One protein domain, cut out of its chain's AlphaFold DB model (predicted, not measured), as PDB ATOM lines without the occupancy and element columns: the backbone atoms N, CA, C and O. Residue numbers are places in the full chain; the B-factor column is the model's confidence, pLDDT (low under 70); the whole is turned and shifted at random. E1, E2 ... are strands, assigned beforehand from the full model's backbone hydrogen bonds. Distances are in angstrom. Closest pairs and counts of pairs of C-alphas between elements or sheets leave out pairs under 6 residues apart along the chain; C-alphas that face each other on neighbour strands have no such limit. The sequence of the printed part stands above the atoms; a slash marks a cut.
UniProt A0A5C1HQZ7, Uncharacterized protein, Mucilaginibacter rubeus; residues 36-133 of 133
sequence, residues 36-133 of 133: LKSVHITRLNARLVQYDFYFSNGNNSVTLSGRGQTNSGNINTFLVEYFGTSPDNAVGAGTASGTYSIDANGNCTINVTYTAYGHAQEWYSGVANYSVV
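This is residues 36 to 133 of the 133 residues of an uncharacterized protein of Mucilaginibacter rubeus (UniProt A0A5C1HQZ7). The domain is a small, somewhat flattened barrel, nearly closed, made by one twisted sheet of eight strands that curls back on itself. E4, E6 and E7 form one wall, E1, E2, E3 and E5 the facing wall, with E8 as the hinge at one side and E4 running on into E5 at the other. The printed part has 98 residues, 62 of them in strands E1 to E8, with no named helix; the class is all strand. The mixed sheet has the order E4, E6, E7, E8, E1, E2, E3, E5, with E8 and E1 parallel and the other neighbours antiparallel. The whole is compact, with a radius of gyration of the C-alphas of 13.0 A, and only just elongated, spanning 38 by 25 by 20 A.

E1, residues 36 to 43, begins with C-alpha 36 at (160.865, 246.107, 202.528) and is 20.6 A long. E2, residues 49 to 56, is 22.7 A long, and E3, residues 61 to 68, 22.0 A. E4, residues 72 to 75, is 9.5 A long, and E5, residues 78 to 81, 9.2 A. E6, residues 94 to 102, is 24.4 A long and bends by 54 degrees at residue 97. E7, residues 107 to 116, is 27.4 A long and bends by 51 degrees at residue 113. E8, residues 122 to 132, is 27.1 A long, bends by 76 degrees at residue 129 and ends with C-alpha 132 at (170.850, 234.406, 196.840).

This is a folded sheet, one sheet bent back into two leaves that face each other, with 66 pairs of C-alphas within 11 A between E4, E6, E7 and E1, E2, E3, E5. E1, E2 and E3 form a meander, each strand the antiparallel neighbour of the one before. In the hairpin E1 and E2, N 40 and O 52 are within hydrogen-bond range at 3.0 A; in the hairpin E2 and E3, N 53 and O 64 are at 2.9 A. E3 is antiparallel to the edge strand E5, with N 79 and O 65 at 2.9 A. The other edge strand, E4, is antiparallel to E6, with N 75 and O 98 at 2.8 A. E4 and E5 meet only through their link, and the closest C-alphas of E5 and E6 are those of Phe 78 and Ala 96, 5.7 A apart. E6, E7 and E8 form a second meander: N 99 and O 111 are 2.8 A apart in the hairpin E6 and E7, and N 112 and O 124 are 2.8 A apart in the hairpin E7 and E8. E8 pairs with E7 over residues 122 to 129 and with E1 over residues 130 to 132, where N 131 and O 39 are 3.0 A apart.

The two C-alphas farthest apart are those of Asp 88 and Ala 104, at 40.6 A. The printed part has no cut and ends at the chain's last residue, 133. The link from E5 to E6, residues 82 to 93, is long; the other links are tight. Mean pLDDT of the printed part is 74.3, and 27 residues are under 70, among them residues 73 to 94.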
ATOM      1  N   LEU A  36     159.898 247.014 203.140       88.00
ATOM      2  CA  LEU A  36     160.865 246.107 202.528       88.00
ATOM      3  C   LEU A  36     160.107 245.039 201.729       88.00
ATOM      4  O   LEU A  36     159.189 244.403 202.247       88.00
ATOM      5  N   LYS A  37     160.438 244.907 200.447       89.25
ATOM      6  CA  LYS A  37     159.782 243.998 199.502       89.25
ATOM      7  C   LYS A  37     160.611 242.754 199.258       89.25
ATOM      8  O   LYS A  37     160.072 241.654 199.297       89.25
ATOM      9  N   SER A  38     161.900 242.940 199.029       87.56
ATOM     10  CA  SER A  38     162.842 241.861 198.778       87.56
ATOM     11  C   SER A  38     164.242 242.280 199.203       87.56
ATOM     12  O   SER A  38     164.551 243.471 199.325       87.56
ATOM     13  N   VAL A  39     165.076 241.274 199.436       87.38
ATOM     14  CA  VAL A  39     166.506 241.435 199.683       87.38
ATOM     15  C   VAL A  39     167.242 240.496 198.748       87.38
ATOM     16  O   VAL A  39     166.992 239.290 198.766       87.38
ATOM     17  N   HIS A  40     168.146 241.041 197.943       87.81
ATOM     18  CA  HIS A  40     169.043 240.240 197.121       87.81
ATOM     19  C   HIS A  40     170.437 240.247 197.730       87.81
ATOM     20  O   HIS A  40     170.916 241.280 198.204       87.81
ATOM     21  N   ILE A  41     171.071 239.077 197.729       84.06
ATOM     22  CA  ILE A  41     172.436 238.912 198.212       84.06
ATOM     23  C   ILE A  41     173.278 238.299 197.108       84.06
ATOM     24  O   ILE A  41     173.041 237.164 196.700       84.06
ATOM     25  N   THR A  42     174.322 239.021 196.716       85.31
ATOM     26  CA  THR A  42     175.332 238.543 195.773       85.31
ATOM     27  C   THR A  42     176.617 238.268 196.536       85.31
ATOM     28  O   THR A  42     177.211 239.166 197.144       85.31
ATOM     29  N   ARG A  43     177.083 237.016 196.526       83.75
ATOM     30  CA  ARG A  43     178.351 236.668 197.177       83.75
ATOM     31  C   ARG A  43     179.516 237.240 196.368       83.75
ATOM     32  O   ARG A  43     179.730 236.846 195.230       83.75
ATOM     33  N   LEU A  44     180.302 238.128 196.980       79.94
ATOM     34  CA  LEU A  44     181.497 238.698 196.348       79.94
ATOM     35  C   LEU A  44     182.725 237.821 196.603       79.94
ATOM     36  O   LEU A  44     183.551 237.619 195.720       79.94
ATOM     37  N   ASN A  45     182.861 237.309 197.828       81.44
ATOM     38  CA  ASN A  45     183.884 236.340 198.210       81.44
ATOM     39  C   ASN A  45     183.458 235.569 199.474       81.44
ATOM     40  O   ASN A  45     182.319 235.665 199.925       81.44
ATOM     41  N   ALA A  46     184.377 234.800 200.065       76.38
ATOM     42  CA  ALA A  46     184.103 233.975 201.243       76.38
ATOM     43  C   ALA A  46     183.634 234.757 202.489       76.38
ATOM     44  O   ALA A  46     183.042 234.161 203.382       76.38
ATOM     45  N   ARG A  47     183.915 236.064 202.580       74.19
ATOM     46  CA  ARG A  47     183.640 236.901 203.765       74.19
ATOM     47  C   ARG A  47     182.785 238.132 203.477       74.19
ATOM     48  O   ARG A  47     182.275 238.734 204.418       74.19
ATOM     49  N   LEU A  48     182.655 238.515 202.209       77.00
ATOM     50  CA  LEU A  48     181.944 239.709 201.776       77.00
ATOM     51  C   LEU A  48     180.829 239.357 200.805       77.00
ATOM     52  O   LEU A  48     181.007 238.563 199.876       77.00
ATOM     53  N   VAL A  49     179.703 240.026 200.986       79.38
ATOM     54  CA  VAL A  49     178.572 239.986 200.067       79.38
ATOM     55  C   VAL A  49     178.097 241.403 199.773       79.38
ATOM     56  O   VAL A  49     178.341 242.330 200.553       79.38
ATOM     57  N   GLN A  50     177.440 241.561 198.634       82.88
ATOM     58  CA  GLN A  50     176.676 242.746 198.294       82.88
ATOM     59  C   GLN A  50     175.204 242.483 198.601       82.88
ATOM     60  O   GLN A  50     174.690 241.417 198.272       82.88
ATOM     61  N   TYR A  51     174.565 243.446 199.247       79.81
ATOM     62  CA  TYR A  51     173.153 243.445 199.588       79.81
ATOM     63  C   TYR A  51     172.438 244.515 198.792       79.81
ATOM     64  O   TYR A  51     172.881 245.661 198.814       79.81
ATOM     65  N   ASP A  52     171.300 244.158 198.214       85.19
ATOM     66  CA  ASP A  52     170.365 245.102 197.616       85.19
ATOM     67  C   ASP A  52     169.024 244.988 198.354       85.19
ATOM     68  O   ASP A  52     168.329 243.970 198.276       85.19
ATOM     69  N   PHE A  53     168.688 246.019 199.131       85.38
ATOM     70  CA  PHE A  53     167.451 246.092 199.909       85.38
ATOM     71  C   PHE A  53     166.419 246.928 199.160       85.38
ATOM     72  O   PHE A  53     166.587 248.140 199.006       85.38
ATOM     73  N   TYR A  54     165.331 246.293 198.733       86.69
ATOM     74  CA  TYR A  54     164.299 246.945 197.935       86.69
ATOM     75  C   TYR A  54     163.130 247.371 198.810       86.69
ATOM     76  O   TYR A  54     162.373 246.543 199.321       86.69
ATOM     77  N   PHE A  55     162.943 248.675 198.949       84.88
ATOM     78  CA  PHE A  55     161.828 249.275 199.665       84.88
ATOM     79  C   PHE A  55     160.821 249.865 198.685       84.88
ATOM     80  O   PHE A  55     161.195 250.492 197.699       84.88
ATOM     81  N   SER A  56     159.527 249.724 198.967       82.62
ATOM     82  CA  SER A  56     158.485 250.362 198.159       82.62
ATOM     83  C   SER A  56     157.270 250.755 198.985       82.62
ATOM     84  O   SER A  56     156.851 250.027 199.890       82.62
ATOM     85  N   ASN A  57     156.674 251.891 198.627       79.38
ATOM     86  CA  ASN A  57     155.394 252.355 199.159       79.38
ATOM     87  C   ASN A  57     154.218 252.163 198.179       79.38
ATOM     88  O   ASN A  57     153.134 252.687 198.425       79.38
ATOM     89  N   GLY A  58     154.427 251.431 197.079       74.88
ATOM     90  CA  GLY A  58     153.435 251.193 196.024       74.88
ATOM     91  C   GLY A  58     153.487 252.189 194.863       74.88
ATOM     92  O   GLY A  58     153.152 251.810 193.749       74.88
ATOM     93  N   ASN A  59     153.972 253.412 195.092       72.38
ATOM     94  CA  ASN A  59     154.116 254.436 194.047       72.38
ATOM     95  C   ASN A  59     155.581 254.673 193.673       72.38
ATOM     96  O   ASN A  59     155.909 254.942 192.525       72.38
ATOM     97  N   ASN A  60     156.461 254.559 194.663       73.19
ATOM     98  CA  ASN A  60     157.890 254.762 194.542       73.19
ATOM     99  C   ASN A  60     158.626 253.552 195.109       73.19
ATOM    100  O   ASN A  60     158.164 252.909 196.062       73.19
ATOM    101  N   SER A  61     159.814 253.314 194.567       76.81
ATOM    102  CA  SER A  61     160.753 252.314 195.057       76.81
ATOM    103  C   SER A  61     162.087 252.976 195.372       76.81
ATOM    104  O   SER A  61     162.427 253.993 194.767       76.81
ATOM    105  N   VAL A  62     162.786 252.411 196.349       76.00
ATOM    106  CA  VAL A  62     164.131 252.795 196.775       76.00
ATOM    107  C   VAL A  62     164.937 251.515 196.903       76.00
ATOM    108  O   VAL A  62     164.500 250.583 197.581       76.00
ATOM    109  N   THR A  63     166.104 251.480 196.270       80.44
ATOM    110  CA  THR A  63     167.058 250.385 196.439       80.44
ATOM    111  C   THR A  63     168.241 250.895 197.235       80.44
ATOM    112  O   THR A  63     168.895 251.859 196.839       80.44
ATOM    113  N   LEU A  64     168.514 250.252 198.366       78.19
ATOM    114  CA  LEU A  64     169.707 250.518 199.155       78.19
ATOM    115  C   LEU A  64     170.723 249.406 198.880       78.19
ATOM    116  O   LEU A  64     170.509 248.272 199.309       78.19
ATOM    117  N   SER A  65     171.805 249.727 198.171       77.12
ATOM    118  CA  SER A  65     172.835 248.760 197.773       77.12
ATOM    119  C   SER A  65     174.113 248.946 198.576       77.12
ATOM    120  O   SER A  65     174.705 250.026 198.571       77.12
ATOM    121  N   GLY A  66     174.564 247.913 199.287       72.69
ATOM    122  CA  GLY A  66     175.705 247.995 200.207       72.69
ATOM    123  C   GLY A  66     176.524 246.720 200.272       72.69
ATOM    124  O   GLY A  66     176.144 245.689 199.730       72.69
ATOM    125  N   ARG A  67     177.672 246.773 200.949       76.44
ATOM    126  CA  ARG A  67     178.541 245.606 201.160       76.44
ATOM    127  C   ARG A  67     178.640 245.277 202.643       76.44
ATOM    128  O   ARG A  67     178.750 246.180 203.466       76.44
ATOM    129  N   GLY A  68     178.627 243.989 202.972       74.69
ATOM    130  CA  GLY A  68     178.659 243.504 204.352       74.69
ATOM    131  C   GLY A  68     179.141 242.057 204.474       74.69
ATOM    132  O   GLY A  68     179.677 241.487 203.523       74.69
ATOM    133  N   GLN A  69     178.966 241.470 205.658       75.94
ATOM    134  CA  GLN A  69     179.270 240.063 205.960       75.94
ATOM    135  C   GLN A  69     178.025 239.186 205.822       75.94
ATOM    136  O   GLN A  69     176.923 239.651 206.063       75.94
ATOM    137  N   THR A  70     178.180 237.899 205.518       67.94
ATOM    138  CA  THR A  70     177.088 237.008 205.076       67.94
ATOM    139  C   THR A  70     175.856 236.902 205.987       67.94
ATOM    140  O   THR A  70     174.784 236.615 205.465       67.94
ATOM    141  N   ASN A  71     175.966 237.109 207.306       69.94
ATOM    142  CA  ASN A  71     174.892 236.753 208.256       69.94
ATOM    143  C   ASN A  71     174.378 237.938 209.094       69.94
ATOM    144  O   ASN A  71     173.231 237.946 209.536       69.94
ATOM    145  N   SER A  72     175.217 238.943 209.324       70.75
ATOM    146  CA  SER A  72     174.871 240.170 210.046       70.75
ATOM    147  C   SER A  72     175.972 241.194 209.833       70.75
ATOM    148  O   SER A  72     177.138 240.814 209.698       70.75
ATOM    149  N   GLY A  73     175.646 242.480 209.868       67.12
ATOM    150  CA  GLY A  73     176.672 243.503 209.727       67.12
ATOM    151  C   GLY A  73     176.177 244.915 209.975       67.12
ATOM    152  O   GLY A  73     174.975 245.188 209.990       67.12
ATOM    153  N   ASN A  74     177.146 245.813 210.148       66.81
ATOM    154  CA  ASN A  74     176.903 247.245 210.098       66.81
ATOM    155  C   ASN A  74     176.872 247.684 208.639       66.81
ATOM    156  O   ASN A  74     177.760 247.353 207.850       66.81
ATOM    157  N   ILE A  75     175.854 248.454 208.301       67.31
ATOM    158  CA  ILE A  75     175.761 249.152 207.034       67.31
ATOM    159  C   ILE A  75     176.478 250.477 207.240       67.31
ATOM    160  O   ILE A  75     175.987 251.319 207.984       67.31
ATOM    161  N   ASN A  76     177.628 250.649 206.592       57.62
ATOM    162  CA  ASN A  76     178.431 251.872 206.707       57.62
ATOM    163  C   ASN A  76     178.489 252.674 205.400       57.62
ATOM    164  O   ASN A  76     179.105 253.739 205.350       57.62
ATOM    165  N   THR A  77     177.921 252.155 204.309       54.38
ATOM    166  CA  THR A  77     177.837 252.863 203.027       54.38
ATOM    167  C   THR A  77     176.801 252.185 202.139       54.38
ATOM    168  O   THR A  77     176.877 250.976 201.917       54.38
ATOM    169  N   PHE A  78     175.854 252.969 201.623       58.31
ATOM    170  CA  PHE A  78     174.976 252.549 200.539       58.31
ATOM    171  C   PHE A  78     175.222 253.419 199.308       58.31
ATOM    172  O   PHE A  78     175.328 254.639 199.422       58.31
ATOM    173  N   LEU A  79     175.269 252.795 198.133       54.41
ATOM    174  CA  LEU A  79     174.878 253.460 196.897       54.41
ATOM    175  C   LEU A  79     173.364 253.299 196.793       54.41
ATOM    176  O   LEU A  79     172.853 252.182 196.790       54.41
ATOM    177  N   VAL A  80     172.644 254.417 196.797       55.75
ATOM    178  CA  VAL A  80     171.204 254.411 196.543       55.75
ATOM    179  C   VAL A  80     171.009 254.666 195.066       55.75
ATOM    180  O   VAL A  80     171.394 255.720 194.562       55.75
ATOM    181  N   GLU A  81     170.410 253.699 194.386       54.25
ATOM    182  CA  GLU A  81     169.896 253.894 193.041       54.25
ATOM    183  C   GLU A  81     168.376 254.069 193.145       54.25
ATOM    184  O   GLU A  81     167.625 253.127 193.405       54.25
ATOM    185  N   TYR A  82     167.960 255.319 192.925       53.84
ATOM    186  CA  TYR A  82     166.610 255.804 192.623       53.84
ATOM    187  C   TYR A  82     165.623 256.169 193.747       53.84
ATOM    188  O   TYR A  82     165.343 255.414 194.674       53.84
ATOM    189  N   PHE A  83     164.991 257.333 193.534       53.03
ATOM    190  CA  PHE A  83     163.755 257.802 194.158       53.03
ATOM    191  C   PHE A  83     162.728 258.124 193.053       53.03
ATOM    192  O   PHE A  83     162.711 259.214 192.492       53.03
ATOM    193  N   GLY A  84     161.827 257.182 192.763       44.62
ATOM    194  CA  GLY A  84     160.618 257.441 191.963       44.62
ATOM    195  C   GLY A  84     160.722 257.193 190.451       44.62
ATOM    196  O   GLY A  84     161.754 256.808 189.924       44.62
ATOM    197  N   THR A  85     159.601 257.367 189.747       43.66
ATOM    198  CA  THR A  85     159.437 257.040 188.315       43.66
ATOM    199  C   THR A  85     159.973 258.105 187.353       43.66
ATOM    200  O   THR A  85     159.878 257.918 186.142       43.66
ATOM    201  N   SER A  86     160.498 259.224 187.865       45.06
ATOM    202  CA  SER A  86     161.081 260.298 187.054       45.06
ATOM    203  C   SER A  86     162.594 260.368 187.282       45.06
ATOM    204  O   SER A  86     163.002 260.509 188.439       45.06
ATOM    205  N   PRO A  87     163.426 260.307 186.227       46.41
ATOM    206  CA  PRO A  87     164.882 260.425 186.338       46.41
ATOM    207  C   PRO A  87     165.341 261.744 186.979       46.41
ATOM    208  O   PRO A  87     166.392 261.776 187.613       46.41
ATOM    209  N   ASP A  88     164.524 262.798 186.915       45.72
ATOM    210  CA  ASP A  88     164.828 264.110 187.504       45.72
ATOM    211  C   ASP A  88     164.704 264.145 189.042       45.72
ATOM    212  O   ASP A  88     165.144 265.100 189.677       45.72
ATOM    213  N   ASN A  89     164.131 263.100 189.657       50.62
ATOM    214  CA  ASN A  89     164.048 262.931 191.114       50.62
ATOM    215  C   ASN A  89     165.090 261.939 191.655       50.62
ATOM    216  O   ASN A  89     165.017 261.559 192.824       50.62
ATOM    217  N   ALA A  90     166.041 261.489 190.829       51.84
ATOM    218  CA  ALA A  90     167.104 260.598 191.270       51.84
ATOM    219  C   ALA A  90     167.983 261.311 192.308       51.84
ATOM    220  O   ALA A  90     168.848 262.123 191.982       51.84
ATOM    221  N   VAL A  91     167.747 261.016 193.583       55.00
ATOM    222  CA  VAL A  91     168.580 261.539 194.658       55.00
ATOM    223  C   VAL A  91     169.893 260.756 194.664       55.00
ATOM    224  O   VAL A  91     169.890 259.526 194.714       55.00
ATOM    225  N   GLY A  92     171.004 261.484 194.534       55.84
ATOM    226  CA  GLY A  92     172.343 260.919 194.386       55.84
ATOM    227  C   GLY A  92     172.877 260.210 195.634       55.84
ATOM    228  O   GLY A  92     172.218 260.111 196.671       55.84
ATOM    229  N   ALA A  93     174.118 259.728 195.522       58.91
ATOM    230  CA  ALA A  93     174.846 259.061 196.599       58.91
ATOM    231  C   ALA A  93     174.721 259.812 197.940       58.91
ATOM    232  O   ALA A  93     174.822 261.038 198.008       58.91
ATOM    233  N   GLY A  94     174.500 259.060 199.017       66.94
ATOM    234  CA  GLY A  94     174.320 259.594 200.363       66.94
ATOM    235  C   GLY A  94     175.036 258.740 201.398       66.94
ATOM    236  O   GLY A  94     175.635 257.713 201.078       66.94
ATOM    237  N   THR A  95     174.984 259.163 202.654       71.31
ATOM    238  CA  THR A  95     175.506 258.363 203.761       71.31
ATOM    239  C   THR A  95     174.388 257.516 204.341       71.31
ATOM    240  O   THR A  95     173.260 257.976 204.511       71.31
ATOM    241  N   ALA A  96     174.696 256.258 204.641       74.56
ATOM    242  CA  ALA A  96     173.777 255.368 205.325       74.56
ATOM    243  C   ALA A  96     174.461 254.730 206.524       74.56
ATOM    244  O   ALA A  96     175.629 254.345 206.438       74.56
ATOM    245  N   SER A  97     173.721 254.616 207.622       77.31
ATOM    246  CA  SER A  97     174.173 253.931 208.826       77.31
ATOM    247  C   SER A  97     173.055 253.078 209.402       77.31
ATOM    248  O   SER A  97     171.925 253.536 209.587       77.31
ATOM    249  N   GLY A  98     173.351 251.810 209.657       79.00
ATOM    250  CA  GLY A  98     172.336 250.866 210.096       79.00
ATOM    251  C   GLY A  98     172.879 249.481 210.374       79.00
ATOM    252  O   GLY A  98     174.085 249.243 210.328       79.00
ATOM    253  N   THR A  99     171.967 248.556 210.629       82.81
ATOM    254  CA  THR A  99     172.268 247.142 210.828       82.81
ATOM    255  C   THR A  99     171.326 246.282 210.005       82.81
ATOM    256  O   THR A  99     170.179 246.651 209.737       82.81
ATOM    257  N   TYR A 100     171.809 245.107 209.624       84.81
ATOM    258  CA  TYR A 100     170.956 244.024 209.157       84.81
ATOM    259  C   TYR A 100     171.341 242.717 209.849       84.81
ATOM    260  O   TYR A 100     172.482 242.528 210.288       84.81
ATOM    261  N   SER A 101     170.383 241.805 209.921       85.69
ATOM    262  CA  SER A 101     170.565 240.442 210.407       85.69
ATOM    263  C   SER A 101     169.775 239.473 209.543       85.69
ATOM    264  O   SER A 101     168.761 239.838 208.949       85.69
ATOM    265  N   ILE A 102     170.259 238.240 209.459       84.25
ATOM    266  CA  ILE A 102     169.601 237.149 208.752       84.25
ATOM    267  C   ILE A 102     169.367 236.016 209.743       84.25
ATOM    268  O   ILE A 102     170.303 235.570 210.409       84.25
ATOM    269  N   ASP A 103     168.118 235.570 209.855       86.31
ATOM    270  CA  ASP A 103     167.763 234.426 210.689       86.31
ATOM    271  C   ASP A 103     167.998 233.086 209.968       86.31
ATOM    272  O   ASP A 103     168.259 233.018 208.765       86.31
ATOM    273  N   ALA A 104     167.893 231.988 210.716       82.56
ATOM    274  CA  ALA A 104     168.072 230.638 210.179       82.56
ATOM    275  C   ALA A 104     167.003 230.232 209.144       82.56
ATOM    276  O   ALA A 104     167.209 229.268 208.412       82.56
ATOM    277  N   ASN A 105     165.881 230.953 209.077       84.31
ATOM    278  CA  ASN A 105     164.785 230.696 208.144       84.31
ATOM    279  C   ASN A 105     164.940 231.471 206.828       84.31
ATOM    280  O   ASN A 105     164.079 231.355 205.959       84.31
ATOM    281  N   GLY A 106     166.003 232.265 206.679       81.12
ATOM    282  CA  GLY A 106     166.223 233.079 205.489       81.12
ATOM    283  C   GLY A 106     165.588 234.469 205.549       81.12
ATOM    284  O   GLY A 106     165.602 235.192 204.554       81.12
ATOM    285  N   ASN A 107     165.055 234.897 206.695       87.25
ATOM    286  CA  ASN A 107     164.505 236.243 206.817       87.25
ATOM    287  C   ASN A 107     165.610 237.238 207.135       87.25
ATOM    288  O   ASN A 107     166.301 237.132 208.150       87.25
ATOM    289  N   CYS A 108     165.728 238.255 206.292       86.81
ATOM    290  CA  CYS A 108     166.563 239.405 206.547       86.81
ATOM    291  C   CYS A 108     165.752 240.514 207.221       86.81
ATOM    292  O   CYS A 108     164.714 240.938 206.711       86.81
ATOM    293  N   THR A 109     166.245 240.994 208.359       87.88
ATOM    294  CA  THR A 109     165.768 242.203 209.035       87.88
ATOM    295  C   THR A 109     166.780 243.317 208.820       87.88
ATOM    296  O   THR A 109     167.974 243.097 208.996       87.88
ATOM    297  N   ILE A 110     166.317 244.518 208.489       85.25
ATOM    298  CA  ILE A 110     167.160 245.705 208.310       85.25
ATOM    299  C   ILE A 110     166.579 246.891 209.072       85.25
ATOM    300  O   ILE A 110     165.364 247.089 209.103       85.25
ATOM    301  N   ASN A 111     167.467 247.690 209.660       86.50
ATOM    302  CA  ASN A 111     167.175 248.994 210.237       86.50
ATOM    303  C   ASN A 111     168.280 249.957 209.815       86.50
ATOM    304  O   ASN A 111     169.434 249.782 210.203       86.50
ATOM    305  N   VAL A 112     167.948 250.963 209.014       82.56
ATOM    306  CA  VAL A 112     168.944 251.869 208.449       82.56
ATOM    307  C   VAL A 112     168.442 253.298 208.387       82.56
ATOM    308  O   VAL A 112     167.290 253.570 208.051       82.56
ATOM    309  N   THR A 113     169.341 254.217 208.711       81.81
ATOM    310  CA  THR A 113     169.183 255.632 208.421       81.81
ATOM    311  C   THR A 113     169.926 255.973 207.146       81.81
ATOM    312  O   THR A 113     171.007 255.442 206.894       81.81
ATOM    313  N   TYR A 114     169.353 256.860 206.348       77.81
ATOM    314  CA  TYR A 114     169.942 257.326 205.106       77.81
ATOM    315  C   TYR A 114     169.807 258.838 205.003       77.81
ATOM    316  O   TYR A 114     168.728 259.378 205.217       77.81
ATOM    317  N   THR A 115     170.886 259.512 204.634       76.94
ATOM    318  CA  THR A 115     170.893 260.947 204.373       76.94
ATOM    319  C   THR A 115     171.499 261.188 203.003       76.94
ATOM    320  O   THR A 115     172.708 261.051 202.799       76.94
ATOM    321  N   ALA A 116     170.652 261.568 202.056       73.31
ATOM    322  CA  ALA A 116     171.097 262.102 200.783       73.31
ATOM    323  C   ALA A 116     171.704 263.502 200.944       73.31
ATOM    324  O   ALA A 116     171.278 264.285 201.795       73.31
ATOM    325  N   TYR A 117     172.666 263.848 200.086       69.44
ATOM    326  CA  TYR A 117     173.246 265.189 200.079       69.44
ATOM    327  C   TYR A 117     172.171 266.258 199.828       69.44
ATOM    328  O   TYR A 117     171.453 266.194 198.837       69.44
ATOM    329  N   GLY A 118     172.062 267.244 200.725       67.19
ATOM    330  CA  GLY A 118     171.074 268.325 200.613       67.19
ATOM    331  C   GLY A 118     169.641 267.946 201.011       67.19
ATOM    332  O   GLY A 118     168.745 268.778 200.882       67.19
ATOM    333  N   HIS A 119     169.416 266.735 201.529       70.88
ATOM    334  CA  HIS A 119     168.103 266.267 201.974       70.88
ATOM    335  C   HIS A 119     168.094 265.910 203.465       70.88
ATOM    336  O   HIS A 119     169.130 265.696 204.095       70.88
ATOM    337  N   ALA A 120     166.890 265.852 204.036       74.06
ATOM    338  CA  ALA A 120     166.695 265.384 205.401       74.06
ATOM    339  C   ALA A 120     167.023 263.887 205.525       74.06
ATOM    340  O   ALA A 120     166.820 263.118 204.586       74.06
ATOM    341  N   GLN A 121     167.489 263.483 206.708       79.94
ATOM    342  CA  GLN A 121     167.695 262.077 207.042       79.94
ATOM    343  C   GLN A 121     166.364 261.313 207.028       79.94
ATOM    344  O   GLN A 121     165.348 261.773 207.553       79.94
ATOM    345  N   GLU A 122     166.401 260.111 206.475       76.00
ATOM    346  CA  GLU A 122     165.294 259.177 206.363       76.00
ATOM    347  C   GLU A 122     165.604 257.871 207.101       76.00
ATOM    348  O   GLU A 122     166.760 257.512 207.321       76.00
ATOM    349  N   TRP A 123     164.545 257.156 207.475       82.12
ATOM    350  CA  TRP A 123     164.614 255.886 208.192       82.12
ATOM    351  C   TRP A 123     163.910 254.807 207.379       82.12
ATOM    352  O   TRP A 123     162.757 254.984 206.979       82.12
ATOM    353  N   TYR A 124     164.598 253.688 207.177       80.38
ATOM    354  CA  TYR A 124     164.094 252.510 206.490       80.38
ATOM    355  C   TYR A 124     164.251 251.295 207.396       80.38
ATOM    356  O   TYR A 124     165.332 251.023 207.923       80.38
ATOM    357  N   SER A 125     163.170 250.546 207.579       85.25
ATOM    358  CA  SER A 125     163.205 249.290 208.317       85.25
ATOM    359  C   SER A 125     162.223 248.283 207.746       85.25
ATOM    360  O   SER A 125     161.233 248.634 207.099       85.25
ATOM    361  N   GLY A 126     162.516 247.004 207.943       86.25
ATOM    362  CA  GLY A 126     161.623 245.947 207.502       86.25
ATOM    363  C   GLY A 126     162.221 244.560 207.628       86.25
ATOM    364  O   GLY A 126     163.391 244.394 207.970       86.25
ATOM    365  N   VAL A 127     161.373 243.578 207.332       88.00
ATOM    366  CA  VAL A 127     161.715 242.158 207.302       88.00
ATOM    367  C   VAL A 127     161.227 241.577 205.984       88.00
ATOM    368  O   VAL A 127     160.084 241.817 205.593       88.00
ATOM    369  N   ALA A 128     162.087 240.837 205.296       86.69
ATOM    370  CA  ALA A 128     161.745 240.126 204.072       86.69
ATOM    371  C   ALA A 128     162.621 238.883 203.931       86.69
ATOM    372  O   ALA A 128     163.744 238.845 204.432       86.69
ATOM    373  N   ASN A 129     162.115 237.875 203.228       85.06
ATOM    374  CA  ASN A 129     162.930 236.729 202.845       85.06
ATOM    375  C   ASN A 129     164.031 237.194 201.880       85.06
ATOM    376  O   ASN A 129     163.752 237.993 200.978       85.06
ATOM    377  N   TYR A 130     165.264 236.726 202.072       78.19
ATOM    378  CA  TYR A 130     166.350 237.036 201.145       78.19
ATOM    379  C   TYR A 130     166.512 235.923 200.108       78.19
ATOM    380  O   TYR A 130     166.330 234.743 200.403       78.19
ATOM    381  N   SER A 131     166.896 236.296 198.891       77.12
ATOM    382  CA  SER A 131     167.307 235.347 197.857       77.12
ATOM    383  C   SER A 131     168.788 235.523 197.546       77.12
ATOM    384  O   SER A 131     169.282 236.648 197.425       77.12
ATOM    385  N   VAL A 132     169.500 234.404 197.412       72.62
ATOM    386  CA  VAL A 132     170.850 234.406 196.840       72.62
ATOM    387  C   VAL A 132     170.707 234.527 195.329       72.62
ATOM    388  O   VAL A 132     169.935 233.771 194.736       72.62
ATOM    389  N   VAL A 133     171.423 235.485 194.745       67.69
ATOM    390  CA  VAL A 133     171.533 235.670 193.292       67.69
ATOM    391  C   VAL A 133     172.835 235.053 192.800       67.69
ATOM    392  O   VAL A 133     173.867 235.218 193.498       67.69
TER     393      VAL A 133